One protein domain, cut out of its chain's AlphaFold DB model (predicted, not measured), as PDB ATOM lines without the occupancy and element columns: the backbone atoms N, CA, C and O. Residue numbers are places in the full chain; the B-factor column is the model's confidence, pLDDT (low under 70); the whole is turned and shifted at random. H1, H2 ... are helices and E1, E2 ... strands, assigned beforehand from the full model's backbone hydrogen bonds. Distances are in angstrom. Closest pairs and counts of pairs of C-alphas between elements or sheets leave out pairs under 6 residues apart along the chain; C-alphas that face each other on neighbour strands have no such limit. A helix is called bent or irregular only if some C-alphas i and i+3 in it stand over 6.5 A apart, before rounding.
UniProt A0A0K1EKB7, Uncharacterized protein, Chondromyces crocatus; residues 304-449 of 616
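What this domain is: This is residues 304 to 449 of the 616 residues of an uncharacterized protein of Chondromyces crocatus (UniProt A0A0K1EKB7). A twisted wall of three strands, E3, E4 and E5, has the long helix H2 slantwise over one face, and the helical hairpin H4 and H5 lies beyond H2, with H4 crossing it. H1 packs on H2 near the last residues of H2, while the small strand hairpin E1 and E2 lies toward the other end of H2. The 146 printed residues hold five named helices and five named strands in the order E1 E2 E3 H1 H2 H3 E4 E5 H4 H5, of mixed class; the sheet order E3 - E4 - E5 is antiparallel, as is the pair E1 - E2. The whole is compact, with a radius of gyration of the C-alphas of 15.7 A and spans of 49 by 38 by 30 A.

Where its parts are: E4, residues 391 to 402, is 32.3 A long; E5, 405 to 414, 26.7 A; and E3, 322 to 329, 21.6 A. H2, residues 363 to 379, measures 25.3 A from C-alpha 363 at (-25.414, -2.795, -23.711). H1, residues 332 to 344, is 19.1 A long and neither bent nor irregular, but only just: C-alphas 337 and 340 are 6.5 A apart. H3 is residues 387 to 390. H4, 418 to 429, and H5, 435 to 446, each measure 16.4 A; C-alpha 446 is at (-24.515, 5.147, -31.787). E1, 304 to 309, is 15.9 A long from C-alpha 304 at (-30.444, -3.903, -17.426), and E2 is residues 316 to 318.

How they stand to each other: E3 and E4 are antiparallel at 156 degrees, with N 324 and O 397 within hydrogen-bond range at 2.8 A. E4 and E5 form a hairpin at 157 degrees, with N 396 and O 412 2.8 A apart. In two layers, helix over sheet, H2 lies over E3 and E4 at a height over the sheet of 9.0 A; on the local plane it stands at 33 degrees to E3, only just slantwise. H2 is the hub, touching H1, H3 and H4. Its residues 368 to 372 touch H4, about perpendicular at 77 degrees; the closest C-alphas, of Arg 372 and Leu 421, are 5.9 A apart. H4 and H5 touch at a shallow tilt of 12 degrees, opposite ways, closest at C-alphas 420 and 445, 6.9 A. H1 touches H2, also about perpendicular at 77 degrees, closest at C-alphas 342 and 373, 6.3 A. H3 touches H2, closest at C-alphas 375 and 387, 5.3 A, and only grazes the sheet. In the hairpin E1 and E2, N 308 and O 317 are 2.9 A apart; residues 305 to 306 also pair, parallel, with residues 359 to 360. Every O i to N i+4 pair is within hydrogen-bond range in H4 and H5, against 7 of 9 in H1 and 12 of 13 in H2; H3 is too short for such a pair.

The domain as a whole: The C-alphas farthest apart, of Glu 382 and Gly 403, are 49.6 A apart. The printed part has no cut, and its one long link is H1 to H2, residues 345 to 362. The mean pLDDT of the printed part is 89.1; residues 311 to 312, 314, 318 to 319 and 382 to 385 are under 70.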
ATOM      1  N   TYR A 304     -29.735  -3.449 -16.241       96.94
ATOM      2  CA  TYR A 304     -30.444  -3.903 -17.426       96.94
ATOM      3  C   TYR A 304     -30.072  -5.352 -17.759       96.94
ATOM      4  O   TYR A 304     -29.078  -5.898 -17.275       96.94
ATOM      5  N   VAL A 305     -30.884  -5.990 -18.601       95.00
ATOM      6  CA  VAL A 305     -30.676  -7.357 -19.089       95.00
ATOM      7  C   VAL A 305     -30.685  -7.332 -20.617       95.00
ATOM      8  O   VAL A 305     -31.696  -6.934 -21.205       95.00
ATOM      9  N   PRO A 306     -29.599  -7.751 -21.283       93.19
ATOM     10  CA  PRO A 306     -29.572  -7.799 -22.732       93.19
ATOM     11  C   PRO A 306     -30.414  -8.967 -23.263       93.19
ATOM     12  O   PRO A 306     -30.520 -10.030 -22.646       93.19
ATOM     13  N   ARG A 307     -31.008  -8.778 -24.442       89.00
ATOM     14  CA  ARG A 307     -31.541  -9.858 -25.278       89.00
ATOM     15  C   ARG A 307     -30.480 -10.328 -26.253       89.00
ATOM     16  O   ARG A 307     -29.864  -9.526 -26.956       89.00
ATOM     17  N   VAL A 308     -30.342 -11.641 -26.361       81.69
ATOM     18  CA  VAL A 308     -29.552 -12.276 -27.412       81.69
ATOM     19  C   VAL A 308     -30.487 -12.551 -28.580       81.69
ATOM     20  O   VAL A 308     -31.447 -13.302 -28.439       81.69
ATOM     21  N   VAL A 309     -30.228 -11.916 -29.724       77.25
ATOM     22  CA  VAL A 309     -30.983 -12.139 -30.964       77.25
ATOM     23  C   VAL A 309     -30.237 -13.166 -31.810       77.25
ATOM     24  O   VAL A 309     -29.097 -12.935 -32.214       77.25
ATOM     25  N   SER A 310     -30.886 -14.291 -32.089       74.69
ATOM     26  CA  SER A 310     -30.400 -15.307 -33.012       74.69
ATOM     27  C   SER A 310     -30.355 -14.755 -34.435       74.69
ATOM     28  O   SER A 310     -31.331 -14.230 -34.973       74.69
ATOM     29  N   ILE A 311     -29.194 -14.899 -35.068       67.31
ATOM     30  CA  ILE A 311     -28.951 -14.442 -36.442       67.31
ATOM     31  C   ILE A 311     -29.658 -15.365 -37.454       67.31
ATOM     32  O   ILE A 311     -29.986 -14.943 -38.563       67.31
ATOM     33  N   VAL A 312     -29.925 -16.620 -37.082       69.69
ATOM     34  CA  VAL A 312     -30.462 -17.636 -37.998       69.69
ATOM     35  C   VAL A 312     -31.968 -17.477 -38.192       69.69
ATOM     36  O   VAL A 312     -32.441 -17.394 -39.326       69.69
ATOM     37  N   ASP A 313     -32.714 -17.409 -37.096       70.12
ATOM     38  CA  ASP A 313     -34.179 -17.419 -37.090       70.12
ATOM     39  C   ASP A 313     -34.795 -16.122 -36.541       70.12
ATOM     40  O   ASP A 313     -36.010 -15.959 -36.580       70.12
ATOM     41  N   GLY A 314     -33.978 -15.169 -36.077       64.38
ATOM     42  CA  GLY A 314     -34.454 -13.894 -35.532       64.38
ATOM     43  C   GLY A 314     -35.150 -14.021 -34.182       64.38
ATOM     44  O   GLY A 314     -35.704 -13.031 -33.701       64.38
ATOM     45  N   THR A 315     -35.135 -15.211 -33.572       74.00
ATOM     46  CA  THR A 315     -35.648 -15.402 -32.217       74.00
ATOM     47  C   THR A 315     -34.779 -14.627 -31.234       74.00
ATOM     48  O   THR A 315     -33.575 -14.464 -31.440       74.00
ATOM     49  N   SER A 316     -35.388 -14.088 -30.179       72.25
ATOM     50  CA  SER A 316     -34.652 -13.406 -29.121       72.25
ATOM     51  C   SER A 316     -34.921 -14.058 -27.778       72.25
ATOM     52  O   SER A 316     -36.070 -14.278 -27.390       72.25
ATOM     53  N   GLU A 317     -33.847 -14.357 -27.061       73.81
ATOM     54  CA  GLU A 317     -33.916 -14.904 -25.717       73.81
ATOM     55  C   GLU A 317     -33.328 -13.899 -24.733       73.81
ATOM     56  O   GLU A 317     -32.336 -13.217 -25.005       73.81
ATOM     57  N   SER A 318     -33.967 -13.786 -23.570       64.25
ATOM     58  CA  SER A 318     -33.384 -13.060 -22.448       64.25
ATOM     59  C   SER A 318     -32.232 -13.896 -21.895       64.25
ATOM     60  O   SER A 318     -32.462 -14.999 -21.402       64.25
ATOM     61  N   GLY A 319     -31.004 -13.388 -21.965       68.06
ATOM     62  CA  GLY A 319     -29.818 -14.152 -21.585       68.06
ATOM     63  C   GLY A 319     -28.522 -13.373 -21.794       68.06
ATOM     64  O   GLY A 319     -28.517 -12.306 -22.397       68.06
ATOM     65  N   GLY A 320     -27.414 -13.904 -21.277       77.94
ATOM     66  CA  GLY A 320     -26.087 -13.299 -21.424       77.94
ATOM     67  C   GLY A 320     -25.668 -12.362 -20.289       77.94
ATOM     68  O   GLY A 320     -24.805 -11.521 -20.500       77.94
ATOM     69  N   GLY A 321     -26.262 -12.474 -19.097       91.69
ATOM     70  CA  GLY A 321     -25.829 -11.737 -17.904       91.69
ATOM     71  C   GLY A 321     -26.558 -10.411 -17.660       91.69
ATOM     72  O   GLY A 321     -27.752 -10.292 -17.932       91.69
ATOM     73  N   TYR A 322     -25.848  -9.435 -17.093       96.00
ATOM     74  CA  TYR A 322     -26.362  -8.123 -16.698       96.00
ATOM     75  C   TYR A 322     -25.563  -7.013 -17.370       96.00
ATOM     76  O   TYR A 322     -24.350  -7.118 -17.547       96.00
ATOM     77  N   VAL A 323     -26.249  -5.929 -17.703       97.44
ATOM     78  CA  VAL A 323     -25.632  -4.675 -18.123       97.44
ATOM     79  C   VAL A 323     -25.798  -3.680 -16.985       97.44
ATOM     80  O   VAL A 323     -26.916  -3.405 -16.553       97.44
ATOM     81  N   ILE A 324     -24.678  -3.182 -16.479       97.88
ATOM     82  CA  ILE A 324     -24.612  -2.222 -15.383       97.88
ATOM     83  C   ILE A 324     -24.186  -0.879 -15.958       97.88
ATOM     84  O   ILE A 324     -23.148  -0.789 -16.608       97.88
ATOM     85  N   VAL A 325     -24.982   0.150 -15.696       98.38
ATOM     86  CA  VAL A 325     -24.676   1.531 -16.063       98.38
ATOM     87  C   VAL A 325     -24.220   2.275 -14.814       98.38
ATOM     88  O   VAL A 325     -24.913   2.267 -13.793       98.38
ATOM     89  N   VAL A 326     -23.052   2.901 -14.908       98.38
ATOM     90  CA  VAL A 326     -22.404   3.672 -13.850       98.38
ATOM     91  C   VAL A 326     -22.429   5.157 -14.238       98.38
ATOM     92  O   VAL A 326     -21.829   5.520 -15.255       98.38
ATOM     93  N   PRO A 327     -23.105   6.024 -13.463       97.94
ATOM     94  CA  PRO A 327     -23.101   7.465 -13.693       97.94
ATOM     95  C   PRO A 327     -21.746   8.079 -13.359       97.94
ATOM     96  O   PRO A 327     -21.262   7.969 -12.235       97.94
ATOM     97  N   ASP A 328     -21.154   8.777 -14.321       97.69
ATOM     98  CA  ASP A 328     -19.989   9.609 -14.068       97.69
ATOM     99  C   ASP A 328     -20.459  10.999 -13.607       97.69
ATOM    100  O   ASP A 328     -20.733  11.873 -14.423       97.69
ATOM    101  N   VAL A 329     -20.663  11.167 -12.300       97.44
ATOM    102  CA  VAL A 329     -21.356  12.332 -11.718       97.44
ATOM    103  C   VAL A 329     -20.542  13.626 -11.865       97.44
ATOM    104  O   VAL A 329     -19.367  13.646 -11.501       97.44
ATOM    105  N   ALA A 330     -21.179  14.699 -12.355       95.06
ATOM    106  CA  ALA A 330     -20.603  16.046 -12.481       95.06
ATOM    107  C   ALA A 330     -21.159  17.041 -11.442       95.06
ATOM    108  O   ALA A 330     -20.395  17.832 -10.895       95.06
ATOM    109  N   ASP A 331     -22.460  16.960 -11.132       95.44
ATOM    110  CA  ASP A 331     -23.118  17.729 -10.065       95.44
ATOM    111  C   ASP A 331     -23.734  16.763  -9.044       95.44
ATOM    112  O   ASP A 331     -24.804  16.193  -9.256       95.44
ATOM    113  N   LEU A 332     -23.031  16.567  -7.931       97.19
ATOM    114  CA  LEU A 332     -23.393  15.645  -6.860       97.19
ATOM    115  C   LEU A 332     -24.725  16.009  -6.201       97.19
ATOM    116  O   LEU A 332     -25.562  15.132  -5.997       97.19
ATOM    117  N   ALA A 333     -24.924  17.285  -5.868       95.25
ATOM    118  CA  ALA A 333     -26.108  17.740  -5.150       95.25
ATOM    119  C   ALA A 333     -27.371  17.545  -5.998       95.25
ATOM    120  O   ALA A 333     -28.323  16.899  -5.554       95.25
ATOM    121  N   THR A 334     -27.347  18.036  -7.240       93.12
ATOM    122  CA  THR A 334     -28.476  17.907  -8.166       93.12
ATOM    123  C   THR A 334     -28.709  16.437  -8.534       93.12
ATOM    124  O   THR A 334     -29.852  15.984  -8.582       93.12
ATOM    125  N   PHE A 335     -27.649  15.643  -8.734       95.44
ATOM    126  CA  PHE A 335     -27.788  14.227  -9.096       95.44
ATOM    127  C   PHE A 335     -28.463  13.414  -7.992       95.44
ATOM    128  O   PHE A 335     -29.374  12.631  -8.271       95.44
ATOM    129  N   CYS A 336     -28.051  13.618  -6.739       96.00
ATOM    130  CA  CYS A 336     -28.641  12.935  -5.592       96.00
ATOM    131  C   CYS A 336     -30.101  13.346  -5.332       96.00
ATOM    132  O   CYS A 336     -30.839  12.548  -4.752       96.00
ATOM    133  N   ASP A 337     -30.534  14.534  -5.771       92.62
ATOM    134  CA  ASP A 337     -31.941  14.955  -5.707       92.62
ATOM    135  C   ASP A 337     -32.788  14.357  -6.849       92.62
ATOM    136  O   ASP A 337     -33.919  13.911  -6.629       92.62
ATOM    137  N   GLU A 338     -32.244  14.286  -8.069       92.44
ATOM    138  CA  GLU A 338     -33.001  13.840  -9.245       92.44
ATOM    139  C   GLU A 338     -33.061  12.325  -9.429       92.44
ATOM    140  O   GLU A 338     -34.109  11.801  -9.821       92.44
ATOM    141  N   LEU A 339     -31.981  11.590  -9.134       94.81
ATOM    142  CA  LEU A 339     -31.963  10.143  -9.348       94.81
ATOM    143  C   LEU A 339     -33.121   9.433  -8.616       94.81
ATOM    144  O   LEU A 339     -33.843   8.685  -9.278       94.81
ATOM    145  N   PRO A 340     -33.397   9.680  -7.316       93.62
ATOM    146  CA  PRO A 340     -34.539   9.077  -6.626       93.62
ATOM    147  C   PRO A 340     -35.885   9.285  -7.325       93.62
ATOM    148  O   PRO A 340     -36.748   8.410  -7.277       93.62
ATOM    149  N   ARG A 341     -36.085  10.438  -7.972       91.88
ATOM    150  CA  ARG A 341     -37.327  10.762  -8.688       91.88
ATOM    151  C   ARG A 341     -37.419   9.977  -9.990       91.88
ATOM    152  O   ARG A 341     -38.442   9.351 -10.254       91.88
ATOM    153  N   VAL A 342     -36.313   9.901 -10.731       92.38
ATOM    154  CA  VAL A 342     -36.208   9.065 -11.934       92.38
ATOM    155  C   VAL A 342     -36.496   7.592 -11.633       92.38
ATOM    156  O   VAL A 342     -37.183   6.935 -12.417       92.38
ATOM    157  N   LEU A 343     -36.006   7.064 -10.505       93.19
ATOM    158  CA  LEU A 343     -36.256   5.673 -10.112       93.19
ATOM    159  C   LEU A 343     -37.747   5.392  -9.874       93.19
ATOM    160  O   LEU A 343     -38.234   4.344 -10.314       93.19
ATOM    161  N   LYS A 344     -38.473   6.342  -9.265       91.56
ATOM    162  CA  LYS A 344     -39.914   6.233  -8.972       91.56
ATOM    163  C   LYS A 344     -40.780   6.237 -10.226       91.56
ATOM    164  O   LYS A 344     -41.844   5.628 -10.240       91.56
ATOM    165  N   GLU A 345     -40.323   6.909 -11.277       89.25
ATOM    166  CA  GLU A 345     -41.036   7.059 -12.551       89.25
ATOM    167  C   GLU A 345     -40.745   5.918 -13.546       89.25
ATOM    168  O   GLU A 345     -41.150   5.964 -14.712       89.25
ATOM    169  N   ARG A 346     -40.019   4.871 -13.130       90.00
ATOM    170  CA  ARG A 346     -39.730   3.735 -14.013       90.00
ATOM    171  C   ARG A 346     -40.986   2.937 -14.351       90.00
ATOM    172  O   ARG A 346     -41.907   2.774 -13.558       90.00
ATOM    173  N   GLU A 347     -40.982   2.382 -15.560       87.62
ATOM    174  CA  GLU A 347     -42.079   1.556 -16.064       87.62
ATOM    175  C   GLU A 347     -42.219   0.271 -15.229       87.62
ATOM    176  O   GLU A 347     -41.223  -0.377 -14.891       87.62
ATOM    177  N   THR A 348     -43.461  -0.119 -14.941       88.12
ATOM    178  CA  THR A 348     -43.811  -1.330 -14.174       88.12
ATOM    179  C   THR A 348     -44.239  -2.506 -15.055       88.12
ATOM    180  O   THR A 348     -44.447  -3.612 -14.555       88.12
ATOM    181  N   ASP A 349     -44.323  -2.288 -16.370       88.94
ATOM    182  CA  ASP A 349     -44.631  -3.312 -17.363       88.94
ATOM    183  C   ASP A 349     -43.698  -4.522 -17.253       88.94
ATOM    184  O   ASP A 349     -42.491  -4.393 -17.041       88.94
ATOM    185  N   VAL A 350     -44.242  -5.717 -17.490       87.94
ATOM    186  CA  VAL A 350     -43.510  -6.980 -17.338       87.94
ATOM    187  C   VAL A 350     -43.079  -7.552 -18.692       87.94
ATOM    188  O   VAL A 350     -43.822  -7.520 -19.683       87.94
ATOM    189  N   ALA A 351     -41.871  -8.119 -18.730       85.19
ATOM    190  CA  ALA A 351     -41.369  -8.985 -19.792       85.19
ATOM    191  C   ALA A 351     -40.777 -10.268 -19.175       85.19
ATOM    192  O   ALA A 351     -39.644 -10.287 -18.690       85.19
ATOM    193  N   GLY A 352     -41.558 -11.354 -19.170       85.31
ATOM    194  CA  GLY A 352     -41.192 -12.590 -18.472       85.31
ATOM    195  C   GLY A 352     -41.154 -12.376 -16.957       85.31
ATOM    196  O   GLY A 352     -42.187 -12.136 -16.346       85.31
ATOM    197  N   PHE A 353     -39.960 -12.431 -16.360       85.88
ATOM    198  CA  PHE A 353     -39.740 -12.198 -14.922       85.88
ATOM    199  C   PHE A 353     -38.968 -10.901 -14.627       85.88
ATOM    200  O   PHE A 353     -38.404 -10.756 -13.540       85.88
ATOM    201  N   ARG A 354     -38.879 -10.000 -15.614       89.25
ATOM    202  CA  ARG A 354     -38.109  -8.749 -15.570       89.25
ATOM    203  C   ARG A 354     -39.010  -7.543 -15.865       89.25
ATOM    204  O   ARG A 354     -40.010  -7.715 -16.572       89.25
ATOM    205  N   PRO A 355     -38.654  -6.332 -15.396       91.62
ATOM    206  CA  PRO A 355     -39.253  -5.109 -15.918       91.62
ATOM    207  C   PRO A 355     -38.999  -5.019 -17.425       91.62
ATOM    208  O   PRO A 355     -37.871  -5.213 -17.876       91.62
ATOM    209  N   ARG A 356     -40.025  -4.712 -18.217       90.25
ATOM    210  CA  ARG A 356     -39.927  -4.594 -19.678       90.25
ATOM    211  C   ARG A 356     -38.902  -3.545 -20.090       90.25
ATOM    212  O   ARG A 356     -38.122  -3.796 -21.000       90.25
ATOM    213  N   ALA A 357     -38.874  -2.413 -19.392       90.88
ATOM    214  CA  ALA A 357     -37.921  -1.335 -19.640       90.88
ATOM    215  C   ALA A 357     -36.466  -1.690 -19.292       90.88
ATOM    216  O   ALA A 357     -35.559  -1.047 -19.803       90.88
ATOM    217  N   ALA A 358     -36.229  -2.722 -18.476       93.69
ATOM    218  CA  ALA A 358     -34.880  -3.196 -18.181       93.69
ATOM    219  C   ALA A 358     -34.310  -4.101 -19.288       93.69
ATOM    220  O   ALA A 358     -33.131  -4.444 -19.253       93.69
ATOM    221  N   VAL A 359     -35.141  -4.544 -20.235       93.19
ATOM    222  CA  VAL A 359     -34.737  -5.483 -21.279       93.19
ATOM    223  C   VAL A 359     -34.288  -4.711 -22.516       93.19
ATOM    224  O   VAL A 359     -35.108  -4.082 -23.181       93.19
ATOM    225  N   ILE A 360     -32.996  -4.791 -22.823       94.06
ATOM    226  CA  ILE A 360     -32.331  -3.996 -23.866       94.06
ATOM    227  C   ILE A 360     -31.761  -4.878 -24.979       94.06
ATOM    228  O   ILE A 360     -31.513  -6.067 -24.789       94.06
ATOM    229  N   LEU A 361     -31.547  -4.308 -26.159       93.00
ATOM    230  CA  LEU A 361     -30.995  -4.995 -27.328       93.00
ATOM    231  C   LEU A 361     -29.490  -4.791 -27.477       93.00
ATOM    232  O   LEU A 361     -28.837  -5.614 -28.117       93.00
ATOM    233  N   LEU A 362     -28.932  -3.720 -26.914       93.12
ATOM    234  CA  LEU A 362     -27.498  -3.419 -26.897       93.12
ATOM    235  C   LEU A 362     -27.083  -2.969 -25.498       93.12
ATOM    236  O   LEU A 362     -27.840  -2.220 -24.898       93.12
ATOM    237  N   PRO A 363     -25.878  -3.303 -25.002       94.19
ATOM    238  CA  PRO A 363     -25.414  -2.795 -23.711       94.19
ATOM    239  C   PRO A 363     -25.494  -1.264 -23.590       94.19
ATOM    240  O   PRO A 363     -26.042  -0.752 -22.618       94.19
ATOM    241  N   ALA A 364     -25.043  -0.533 -24.613       94.56
ATOM    242  CA  ALA A 364     -25.076   0.932 -24.634       94.56
ATOM    243  C   ALA A 364     -26.497   1.536 -24.568       94.56
ATOM    244  O   ALA A 364     -26.652   2.684 -24.158       94.56
ATOM    245  N   GLU A 365     -27.547   0.772 -24.898       95.25
ATOM    246  CA  GLU A 365     -28.941   1.220 -24.756       95.25
ATOM    247  C   GLU A 365     -29.309   1.490 -23.290       95.25
ATOM    248  O   GLU A 365     -30.108   2.382 -23.023       95.25
ATOM    249  N   GLY A 366     -28.691   0.784 -22.334       95.56
ATOM    250  CA  GLY A 366     -28.894   1.059 -20.911       95.56
ATOM    251  C   GLY A 366     -28.463   2.479 -20.530       95.56
ATOM    252  O   GLY A 366     -29.180   3.169 -19.807       95.56
ATOM    253  N   ALA A 367     -27.325   2.948 -21.055       96.38
ATOM    254  CA  ALA A 367     -26.874   4.320 -20.833       96.38
ATOM    255  C   ALA A 367     -27.803   5.336 -21.507       96.38
ATOM    256  O   ALA A 367     -28.200   6.310 -20.870       96.38
ATOM    257  N   LEU A 368     -28.220   5.079 -22.751       95.88
ATOM    258  CA  LEU A 368     -29.192   5.930 -23.444       95.88
ATOM    259  C   LEU A 368     -30.521   6.032 -22.678       95.88
ATOM    260  O   LEU A 368     -31.083   7.120 -22.570       95.88
ATOM    261  N   ASP A 369     -31.027   4.931 -22.110       95.25
ATOM    262  CA  ASP A 369     -32.257   4.950 -21.312       95.25
ATOM    263  C   ASP A 369     -32.105   5.737 -20.009       95.25
ATOM    264  O   ASP A 369     -32.972   6.559 -19.706       95.25
ATOM    265  N   MET A 370     -31.007   5.551 -19.270       94.81
ATOM    266  CA  MET A 370     -30.735   6.332 -18.061       94.81
ATOM    267  C   MET A 370     -30.621   7.831 -18.375       94.81
ATOM    268  O   MET A 370     -31.313   8.640 -17.754       94.81
ATOM    269  N   ALA A 371     -29.802   8.194 -19.366       94.44
ATOM    270  CA  ALA A 371     -29.606   9.579 -19.784       94.44
ATOM    271  C   ALA A 371     -30.914  10.230 -20.241       94.44
ATOM    272  O   ALA A 371     -31.233  11.336 -19.820       94.44
ATOM    273  N   ARG A 372     -31.724   9.520 -21.038       93.12
ATOM    274  CA  ARG A 372     -33.041   9.996 -21.478       93.12
ATOM    275  C   ARG A 372     -33.963  10.314 -20.302       93.12
ATOM    276  O   ARG A 372     -34.663  11.324 -20.335       93.12
ATOM    277  N   ARG A 373     -34.016   9.445 -19.287       92.19
ATOM    278  CA  ARG A 373     -34.880   9.656 -18.113       92.19
ATOM    279  C   ARG A 373     -34.424  10.866 -17.300       92.19
ATOM    280  O   ARG A 373     -35.262  11.681 -16.927       92.19
ATOM    281  N   LEU A 374     -33.115  11.016 -17.097       91.31
ATOM    282  CA  LEU A 374     -32.543  12.196 -16.441       91.31
ATOM    283  C   LEU A 374     -32.824  13.471 -17.247       91.31
ATOM    284  O   LEU A 374     -33.323  14.435 -16.678       91.31
ATOM    285  N   LYS A 375     -32.623  13.452 -18.572       89.81
ATOM    286  CA  LYS A 375     -32.937  14.581 -19.463       89.81
ATOM    287  C   LYS A 375     -34.396  15.013 -19.344       89.81
ATOM    288  O   LYS A 375     -34.677  16.192 -19.151       89.81
ATOM    289  N   ALA A 376     -35.327  14.061 -19.432       88.31
ATOM    290  CA  ALA A 376     -36.758  14.337 -19.320       88.31
ATOM    291  C   ALA A 376     -37.112  14.971 -17.965       88.31
ATOM    292  O   ALA A 376     -37.918  15.900 -17.903       88.31
ATOM    293  N   ARG A 377     -36.467  14.502 -16.892       86.81
ATOM    294  CA  ARG A 377     -36.663  15.029 -15.545       86.81
ATOM    295  C   ARG A 377     -36.114  16.450 -15.400       86.81
ATOM    296  O   ARG A 377     -36.850  17.328 -14.958       86.81
ATOM    297  N   ILE A 378     -34.883  16.704 -15.840       83.06
ATOM    298  CA  ILE A 378     -34.262  18.039 -15.805       83.06
ATOM    299  C   ILE A 378     -35.075  19.041 -16.639       83.06
ATOM    300  O   ILE A 378     -35.323  20.165 -16.205       83.06
ATOM    301  N   ALA A 379     -35.560  18.624 -17.813       82.25
ATOM    302  CA  ALA A 379     -36.389  19.466 -18.673       82.25
ATOM    303  C   ALA A 379     -37.706  19.903 -18.002       82.25
ATOM    304  O   ALA A 379     -38.215  20.979 -18.315       82.25
ATOM    305  N   SER A 380     -38.243  19.105 -17.069       78.12
ATOM    306  CA  SER A 380     -39.477  19.427 -16.340       78.12
ATOM    307  C   SER A 380     -39.315  20.508 -15.262       78.12
ATOM    308  O   SER A 380     -40.317  21.027 -14.781       78.12
ATOM    309  N   GLN A 381     -38.083  20.872 -14.890       70.94
ATOM    310  CA  GLN A 381     -37.797  21.694 -13.708       70.94
ATOM    311  C   GLN A 381     -37.670  23.215 -13.933       70.94
ATOM    312  O   GLN A 381     -37.117  23.888 -13.080       70.94
ATOM    313  N   GLU A 382     -38.201  23.781 -15.021       53.72
ATOM    314  CA  GLU A 382     -38.053  25.216 -15.362       53.72
ATOM    315  C   GLU A 382     -36.576  25.677 -15.370       53.72
ATOM    316  O   GLU A 382     -36.026  26.166 -14.390       53.72
ATOM    317  N   GLY A 383     -35.897  25.538 -16.515       60.06
ATOM    318  CA  GLY A 383     -34.537  26.084 -16.647       60.06
ATOM    319  C   GLY A 383     -33.668  25.565 -17.787       60.06
ATOM    320  O   GLY A 383     -32.549  26.042 -17.915       60.06
ATOM    321  N   ARG A 384     -34.141  24.609 -18.610       58.97
ATOM    322  CA  ARG A 384     -33.373  23.999 -19.723       58.97
ATOM    323  C   ARG A 384     -31.896  23.733 -19.360       58.97
ATOM    324  O   ARG A 384     -31.004  24.088 -20.126       58.97
ATOM    325  N   ARG A 385     -31.629  23.133 -18.195       64.75
ATOM    326  CA  ARG A 385     -30.281  22.625 -17.892       64.75
ATOM    327  C   ARG A 385     -30.000  21.412 -18.776       64.75
ATOM    328  O   ARG A 385     -30.918  20.640 -19.068       64.75
ATOM    329  N   SER A 386     -28.761  21.264 -19.232       70.38
ATOM    330  CA  SER A 386     -28.372  20.101 -20.025       70.38
ATOM    331  C   SER A 386     -28.139  18.907 -19.101       70.38
ATOM    332  O   SER A 386     -27.711  19.053 -17.958       70.38
ATOM    333  N   THR A 387     -28.372  17.691 -19.596       75.88
ATOM    334  CA  THR A 387     -27.988  16.468 -18.860       75.88
ATOM    335  C   THR A 387     -26.472  16.399 -18.654       75.88
ATOM    336  O   THR A 387     -26.015  15.815 -17.673       75.88
ATOM    337  N   ALA A 388     -25.703  17.040 -19.541       77.19
ATOM    338  CA  ALA A 388     -24.255  17.181 -19.428       77.19
ATOM    339  C   ALA A 388     -23.821  18.010 -18.201       77.19
ATOM    340  O   ALA A 388     -22.699  17.850 -17.728       77.19
ATOM    341  N   ASP A 389     -24.710  18.841 -17.641       82.56
ATOM    342  CA  ASP A 389     -24.434  19.579 -16.400       82.56
ATOM    343  C   ASP A 389     -24.487  18.650 -15.173       82.56
ATOM    344  O   ASP A 389     -23.861  18.914 -14.151       82.56
ATOM    345  N   LEU A 390     -25.231  17.540 -15.273       89.00
ATOM    346  CA  LEU A 390     -25.423  16.578 -14.188       89.00
ATOM    347  C   LEU A 390     -24.364  15.470 -14.184       89.00
ATOM    348  O   LEU A 390     -23.938  14.994 -13.128       89.00
ATOM    349  N   LEU A 391     -23.972  15.030 -15.376       92.94
ATOM    350  CA  LEU A 391     -23.128  13.869 -15.609       92.94
ATOM    351  C   LEU A 391     -22.052  14.207 -16.641       92.94
ATOM    352  O   LEU A 391     -22.354  14.730 -17.709       92.94
ATOM    353  N   VAL A 392     -20.815  13.800 -16.368       91.81
ATOM    354  CA  VAL A 392     -19.708  13.859 -17.330       91.81
ATOM    355  C   VAL A 392     -19.945  12.862 -18.468       91.81
ATOM    356  O   VAL A 392     -19.696  13.168 -19.628       91.81
ATOM    357  N   ALA A 393     -20.391  11.650 -18.130       95.50
ATOM    358  CA  ALA A 393     -20.671  10.557 -19.058       95.50
ATOM    359  C   ALA A 393     -21.435   9.424 -18.351       95.50
ATOM    360  O   ALA A 393     -21.732   9.482 -17.153       95.50
ATOM    361  N   LEU A 394     -21.694   8.344 -19.083       97.50
ATOM    362  CA  LEU A 394     -22.154   7.071 -18.537       97.50
ATOM    363  C   LEU A 394     -21.201   5.951 -18.935       97.50
ATOM    364  O   LEU A 394     -20.941   5.734 -20.119       97.50
ATOM    365  N   GLU A 395     -20.706   5.201 -17.956       97.81
ATOM    366  CA  GLU A 395     -19.972   3.964 -18.218       97.81
ATOM    367  C   GLU A 395     -20.927   2.772 -18.202       97.81
ATOM    368  O   GLU A 395     -21.876   2.717 -17.424       97.81
ATOM    369  N   VAL A 396     -20.678   1.800 -19.068       97.81
ATOM    370  CA  VAL A 396     -21.520   0.619 -19.248       97.81
ATOM    371  C   VAL A 396     -20.651  -0.617 -19.175       97.81
ATOM    372  O   VAL A 396     -19.690  -0.735 -19.928       97.81
ATOM    373  N   TYR A 397     -21.030  -1.570 -18.332       97.25
ATOM    374  CA  TYR A 397     -20.334  -2.837 -18.156       97.25
ATOM    375  C   TYR A 397     -21.292  -3.996 -18.413       97.25
ATOM    376  O   TYR A 397     -22.331  -4.110 -17.763       97.25
ATOM    377  N   HIS A 398     -20.947  -4.881 -19.344       96.25
ATOM    378  CA  HIS A 398     -21.701  -6.104 -19.619       96.25
ATOM    379  C   HIS A 398     -20.999  -7.286 -18.955       96.25
ATOM    380  O   HIS A 398     -19.867  -7.614 -19.304       96.25
ATOM    381  N   LEU A 399     -21.652  -7.900 -17.970       94.56
ATOM    382  CA  LEU A 399     -21.062  -8.898 -17.079       94.56
ATOM    383  C   LEU A 399     -21.906 -10.166 -17.031       94.56
ATOM    384  O   LEU A 399     -23.131 -10.107 -16.948       94.56
ATOM    385  N   GLU A 400     -21.255 -11.323 -16.997       93.06
ATOM    386  CA  GLU A 400     -21.926 -12.617 -16.891       93.06
ATOM    387  C   GLU A 400     -21.270 -13.496 -15.827       93.06
ATOM    388  O   GLU A 400     -20.049 -13.659 -15.787       93.06
ATOM    389  N   LYS A 401     -22.094 -14.106 -14.969       90.56
ATOM    390  CA  LYS A 401     -21.626 -15.115 -14.022       90.56
ATOM    391  C   LYS A 401     -21.439 -16.452 -14.736       90.56
ATOM    392  O   LYS A 401     -22.404 -17.038 -15.218       90.56
ATOM    393  N   GLN A 402     -20.216 -16.967 -14.725       88.75
ATOM    394  CA  GLN A 402     -19.840 -18.264 -15.287       88.75
ATOM    395  C   GLN A 402     -19.252 -19.136 -14.169       88.75
ATOM    396  O   GLN A 402     -18.081 -19.024 -13.800       88.75
ATOM    397  N   GLY A 403     -20.092 -19.986 -13.571       85.88
ATOM    398  CA  GLY A 403     -19.715 -20.777 -12.395       85.88
ATOM    399  C   GLY A 403     -19.373 -19.888 -11.192       85.88
ATOM    400  O   GLY A 403     -20.220 -19.128 -10.723       85.88
ATOM    401  N   ASN A 404     -18.132 -19.985 -10.703       82.56
ATOM    402  CA  ASN A 404     -17.604 -19.167  -9.599       82.56
ATOM    403  C   ASN A 404     -16.845 -17.913 -10.074       82.56
ATOM    404  O   ASN A 404     -16.178 -17.270  -9.270       82.56
ATOM    405  N   SER A 405     -16.922 -17.575 -11.361       84.12
ATOM    406  CA  SER A 405     -16.290 -16.385 -11.929       84.12
ATOM    407  C   SER A 405     -17.338 -15.412 -12.460       84.12
ATOM    408  O   SER A 405     -18.414 -15.819 -12.902       84.12
ATOM    409  N   VAL A 406     -17.015 -14.123 -12.427       88.81
ATOM    410  CA  VAL A 406     -17.798 -13.056 -13.054       88.81
ATOM    411  C   VAL A 406     -16.961 -12.498 -14.195       88.81
ATOM    412  O   VAL A 406     -15.897 -11.925 -13.976       88.81
ATOM    413  N   ARG A 407     -17.420 -12.712 -15.427       89.69
ATOM    414  CA  ARG A 407     -16.703 -12.339 -16.643       89.69
ATOM    415  C   ARG A 407     -17.204 -10.998 -17.161       89.69
ATOM    416  O   ARG A 407     -18.401 -10.835 -17.378       89.69
ATOM    417  N   LEU A 408     -16.281 -10.075 -17.418       91.94
ATOM    418  CA  LEU A 408     -16.551  -8.861 -18.186       91.94
ATOM    419  C   LEU A 408     -16.578  -9.213 -19.679       91.94
ATOM    420  O   LEU A 408     -15.568  -9.636 -20.241       91.94
ATOM    421  N   LEU A 409     -17.748  -9.087 -20.301       92.81
ATOM    422  CA  LEU A 409     -17.974  -9.344 -21.726       92.81
ATOM    423  C   LEU A 409     -17.693  -8.108 -22.586       92.81
ATOM    424  O   LEU A 409     -17.295  -8.239 -23.740       92.81
ATOM    425  N   GLY A 410     -17.865  -6.916 -22.017       93.50
ATOM    426  CA  GLY A 410     -17.515  -5.658 -22.661       93.50
ATOM    427  C   GLY A 410     -17.720  -4.465 -21.738       93.50
ATOM    428  O   GLY A 410     -18.461  -4.551 -20.755       93.50
ATOM    429  N   ALA A 411     -17.047  -3.365 -22.065       95.12
ATOM    430  CA  ALA A 411     -17.186  -2.087 -21.389       95.12
ATOM    431  C   ALA A 411     -17.249  -0.955 -22.421       95.12
ATOM    432  O   ALA A 411     -16.558  -1.006 -23.441       95.12
ATOM    433  N   TRP A 412     -18.076   0.051 -22.155       94.75
ATOM    434  CA  TRP A 412     -18.262   1.222 -23.007       94.75
ATOM    435  C   TRP A 412     -18.355   2.475 -22.149       94.75
ATOM    436  O   TRP A 412     -18.759   2.414 -20.991       94.75
ATOM    437  N   ARG A 413     -18.035   3.618 -22.746       95.00
ATOM    438  CA  ARG A 413     -18.303   4.939 -22.189       95.00
ATOM    439  C   ARG A 413     -19.110   5.717 -23.217       95.00
ATOM    440  O   ARG A 413     -18.750   5.712 -24.392       95.00
ATOM    441  N   LEU A 414     -20.212   6.307 -22.778       93.81
ATOM    442  CA  LEU A 414     -21.112   7.090 -23.608       93.81
ATOM    443  C   LEU A 414     -21.123   8.533 -23.110       93.81
ATOM    444  O   LEU A 414     -21.492   8.786 -21.961       93.81
ATOM    445  N   ASP A 415     -20.750   9.451 -23.991       90.88
ATOM    446  CA  ASP A 415     -20.870  10.884 -23.750       90.88
ATOM    447  C   ASP A 415     -22.316  11.343 -23.998       90.88
ATOM    448  O   ASP A 415     -23.050  10.761 -24.804       90.88
ATOM    449  N   LEU A 416     -22.750  12.366 -23.263       85.69
ATOM    450  CA  LEU A 416     -24.144  12.805 -23.243       85.69
ATOM    451  C   LEU A 416     -24.384  13.927 -24.250       85.69
ATOM    452  O   LEU A 416     -24.350  15.104 -23.909       85.69
ATOM    453  N   GLU A 417     -24.643  13.543 -25.496       88.12
ATOM    454  CA  GLU A 417     -25.018  14.478 -26.558       88.12
ATOM    455  C   GLU A 417     -26.537  14.572 -26.698       88.12
ATOM    456  O   GLU A 417     -27.230  13.559 -26.851       88.12
ATOM    457  N   ASP A 418     -27.058  15.798 -26.667       86.88
ATOM    458  CA  ASP A 418     -28.495  16.044 -26.681       86.88
ATOM    459  C   ASP A 418     -29.162  15.526 -27.961       86.88
ATOM    460  O   ASP A 418     -30.248  14.949 -27.875       86.88
ATOM    461  N   GLU A 419     -28.489  15.627 -29.112       88.81
ATOM    462  CA  GLU A 419     -28.991  15.130 -30.395       88.81
ATOM    463  C   GLU A 419     -29.184  13.609 -30.390       88.81
ATOM    464  O   GLU A 419     -30.219  13.110 -30.841       88.81
ATOM    465  N   ILE A 420     -28.221  12.860 -29.840       91.38
ATOM    466  CA  ILE A 420     -28.304  11.394 -29.745       91.38
ATOM    467  C   ILE A 420     -29.443  10.993 -28.802       91.38
ATOM    468  O   ILE A 420     -30.178  10.043 -29.086       91.38
ATOM    469  N   LEU A 421     -29.618  11.707 -27.687       92.06
ATOM    470  CA  LEU A 421     -30.695  11.434 -26.730       92.06
ATOM    471  C   LEU A 421     -32.079  11.744 -27.308       92.06
ATOM    472  O   LEU A 421     -33.030  10.996 -27.057       92.06
ATOM    473  N   ASP A 422     -32.201  12.804 -28.104       91.50
ATOM    474  CA  ASP A 422     -33.452  13.160 -28.772       91.50
ATOM    475  C   ASP A 422     -33.800  12.144 -29.863       91.50
ATOM    476  O   ASP A 422     -34.936  11.658 -29.919       91.50
ATOM    477  N   GLU A 423     -32.817  11.716 -30.663       92.19
ATOM    478  CA  GLU A 423     -33.025  10.659 -31.653       92.19
ATOM    479  C   GLU A 423     -33.330   9.304 -30.988       92.19
ATOM    480  O   GLU A 423     -34.230   8.589 -31.438       92.19
ATOM    481  N   TYR A 424     -32.678   8.962 -29.871       95.25
ATOM    482  CA  TYR A 424     -33.016   7.769 -29.086       95.25
ATOM    483  C   TYR A 424     -34.453   7.819 -28.553       95.25
ATOM    484  O   TYR A 424     -35.194   6.832 -28.638       95.25
ATOM    485  N   THR A 425     -34.872   8.971 -28.025       93.19
ATOM    486  CA  THR A 425     -36.236   9.191 -27.525       93.19
ATOM    487  C   THR A 425     -37.254   8.999 -28.640       93.19
ATOM    488  O   THR A 425     -38.245   8.281 -28.464       93.19
ATOM    489  N   HIS A 426     -36.976   9.566 -29.814       92.19
ATOM    490  CA  HIS A 426     -37.792   9.373 -31.002       92.19
ATOM    491  C   HIS A 426     -37.852   7.894 -31.415       92.19
ATOM    492  O   HIS A 426     -38.942   7.351 -31.607       92.19
ATOM    493  N   LEU A 427     -36.707   7.205 -31.466       93.31
ATOM    494  CA  LEU A 427     -36.614   5.793 -31.839       93.31
ATOM    495  C   LEU A 427     -37.395   4.876 -30.882       93.31
ATOM    496  O   LEU A 427     -38.102   3.975 -31.343       93.31
ATOM    497  N   ARG A 428     -37.335   5.115 -29.563       90.25
ATOM    498  CA  ARG A 428     -38.187   4.416 -28.575       90.25
ATOM    499  C   ARG A 428     -39.674   4.682 -28.832       90.25
ATOM    500  O   ARG A 428     -40.485   3.765 -28.696       90.25
ATOM    501  N   GLY A 429     -40.027   5.899 -29.245       89.94
ATOM    502  CA  GLY A 429     -41.390   6.294 -29.608       89.94
ATOM    503  C   GLY A 429     -41.932   5.637 -30.884       89.94
ATOM    504  O   GLY A 429     -43.139   5.424 -30.988       89.94
ATOM    505  N   MET A 430     -41.067   5.234 -31.826       89.19
ATOM    506  CA  MET A 430     -41.457   4.647 -33.119       89.19
ATOM    507  C   MET A 430     -42.157   3.276 -33.021       89.19
ATOM    508  O   MET A 430     -42.544   2.736 -34.045       89.19
ATOM    509  N   ARG A 431     -42.351   2.669 -31.839       88.81
ATOM    510  CA  ARG A 431     -43.050   1.368 -31.668       88.81
ATOM    511  C   ARG A 431     -42.616   0.279 -32.666       88.81
ATOM    512  O   ARG A 431     -43.437  -0.526 -33.115       88.81
ATOM    513  N   LEU A 432     -41.322   0.238 -32.986       93.25
ATOM    514  CA  LEU A 432     -40.747  -0.818 -33.814       93.25
ATOM    515  C   LEU A 432     -41.070  -2.193 -33.197       93.25
ATOM    516  O   LEU A 432     -41.253  -2.320 -31.979       93.25
ATOM    517  N   ARG A 433     -41.136  -3.246 -34.007       92.69
ATOM    518  CA  ARG A 433     -41.579  -4.589 -33.589       92.69
ATOM    519  C   ARG A 433     -40.505  -5.657 -33.733       92.69
ATOM    520  O   ARG A 433     -40.516  -6.612 -32.967       92.69
ATOM    521  N   SER A 434     -39.604  -5.514 -34.696       92.06
ATOM    522  CA  SER A 434     -38.519  -6.448 -34.970       92.06
ATOM    523  C   SER A 434     -37.285  -6.106 -34.138       92.06
ATOM    524  O   SER A 434     -36.741  -5.006 -34.232       92.06
ATOM    525  N   ASP A 435     -36.811  -7.068 -33.347       91.00
ATOM    526  CA  ASP A 435     -35.621  -6.897 -32.510       91.00
ATOM    527  C   ASP A 435     -34.350  -6.713 -33.350       91.00
ATOM    528  O   ASP A 435     -33.518  -5.868 -33.020       91.00
ATOM    529  N   SER A 436     -34.212  -7.426 -34.476       91.38
ATOM    530  CA  SER A 436     -33.072  -7.243 -35.386       91.38
ATOM    531  C   SER A 436     -33.076  -5.853 -36.027       91.38
ATOM    532  O   SER A 436     -32.028  -5.217 -36.133       91.38
ATOM    533  N   PHE A 437     -34.261  -5.347 -36.383       94.56
ATOM    534  CA  PHE A 437     -34.419  -4.020 -36.972       94.56
ATOM    535  C   PHE A 437     -34.090  -2.919 -35.962       94.56
ATOM    536  O   PHE A 437     -33.273  -2.042 -36.243       94.56
ATOM    537  N   LYS A 438     -34.669  -2.995 -34.758       94.31
ATOM    538  CA  LYS A 438     -34.367  -2.078 -33.650       94.31
ATOM    539  C   LYS A 438     -32.891  -2.071 -33.300       94.31
ATOM    540  O   LYS A 438     -32.302  -1.005 -33.174       94.31
ATOM    541  N   ARG A 439     -32.287  -3.255 -33.165       93.94
ATOM    542  CA  ARG A 439     -30.867  -3.389 -32.845       93.94
ATOM    543  C   ARG A 439     -30.008  -2.667 -33.882       93.94
ATOM    544  O   ARG A 439     -29.119  -1.920 -33.494       93.94
ATOM    545  N   GLN A 440     -30.288  -2.841 -35.175       95.44
ATOM    546  CA  GLN A 440     -29.546  -2.139 -36.228       95.44
ATOM    547  C   GLN A 440     -29.766  -0.627 -36.185       95.44
ATOM    548  O   GLN A 440     -28.814   0.130 -36.339       95.44
ATOM    549  N   ARG A 441     -30.998  -0.175 -35.926       96.25
ATOM    550  CA  ARG A 441     -31.302   1.250 -35.737       96.25
ATOM    551  C   ARG A 441     -30.521   1.858 -34.575       96.25
ATOM    552  O   ARG A 441     -30.013   2.961 -34.724       96.25
ATOM    553  N   LEU A 442     -30.401   1.142 -33.458       95.56
ATOM    554  CA  LEU A 442     -29.621   1.585 -32.302       95.56
ATOM    555  C   LEU A 442     -28.112   1.597 -32.591       95.56
ATOM    556  O   LEU A 442     -27.434   2.529 -32.177       95.56
ATOM    557  N   LEU A 443     -27.587   0.610 -33.329       95.44
ATOM    558  CA  LEU A 443     -26.195   0.640 -33.797       95.44
ATOM    559  C   LEU A 443     -25.944   1.867 -34.679       95.44
ATOM    560  O   LEU A 443     -24.986   2.592 -34.456       95.44
ATOM    561  N   ASN A 444     -26.843   2.138 -35.630       96.19
ATOM    562  CA  ASN A 444     -26.709   3.286 -36.522       96.19
ATOM    563  C   ASN A 444     -26.771   4.616 -35.760       96.19
ATOM    564  O   ASN A 444     -25.997   5.512 -36.075       96.19
ATOM    565  N   LEU A 445     -27.632   4.721 -34.744       95.38
ATOM    566  CA  LEU A 445     -27.684   5.880 -33.852       95.38
ATOM    567  C   LEU A 445     -26.337   6.107 -33.144       95.38
ATOM    568  O   LEU A 445     -25.788   7.203 -33.201       95.38
ATOM    569  N   LEU A 446     -25.787   5.064 -32.515       93.56
ATOM    570  CA  LEU A 446     -24.515   5.147 -31.787       93.56
ATOM    571  C   LEU A 446     -23.328   5.453 -32.714       93.56
ATOM    572  O   LEU A 446     -22.434   6.206 -32.340       93.56
ATOM    573  N   ASP A 447     -23.347   4.922 -33.938       94.25
ATOM    574  CA  ASP A 447     -22.310   5.140 -34.952       94.25
ATOM    575  C   ASP A 447     -22.495   6.452 -35.745       94.25
ATOM    576  O   ASP A 447     -21.738   6.708 -36.687       94.25
ATOM    577  N   ARG A 448     -23.519   7.262 -35.425       93.31
ATOM    578  CA  ARG A 448     -23.945   8.453 -36.196       93.31
ATOM    579  C   ARG A 448     -24.092   8.172 -37.692       93.31
ATOM    580  O   ARG A 448     -23.724   8.968 -38.559       93.31
ATOM    581  N   ALA A 449     -24.593   6.987 -38.001       94.38
ATOM    582  CA  ALA A 449     -24.771   6.504 -39.351       94.38
ATOM    583  C   ALA A 449     -26.200   6.756 -39.851       94.38
ATOM    584  O   ALA A 449     -27.147   6.770 -39.064       94.38
TER     585      ALA A 449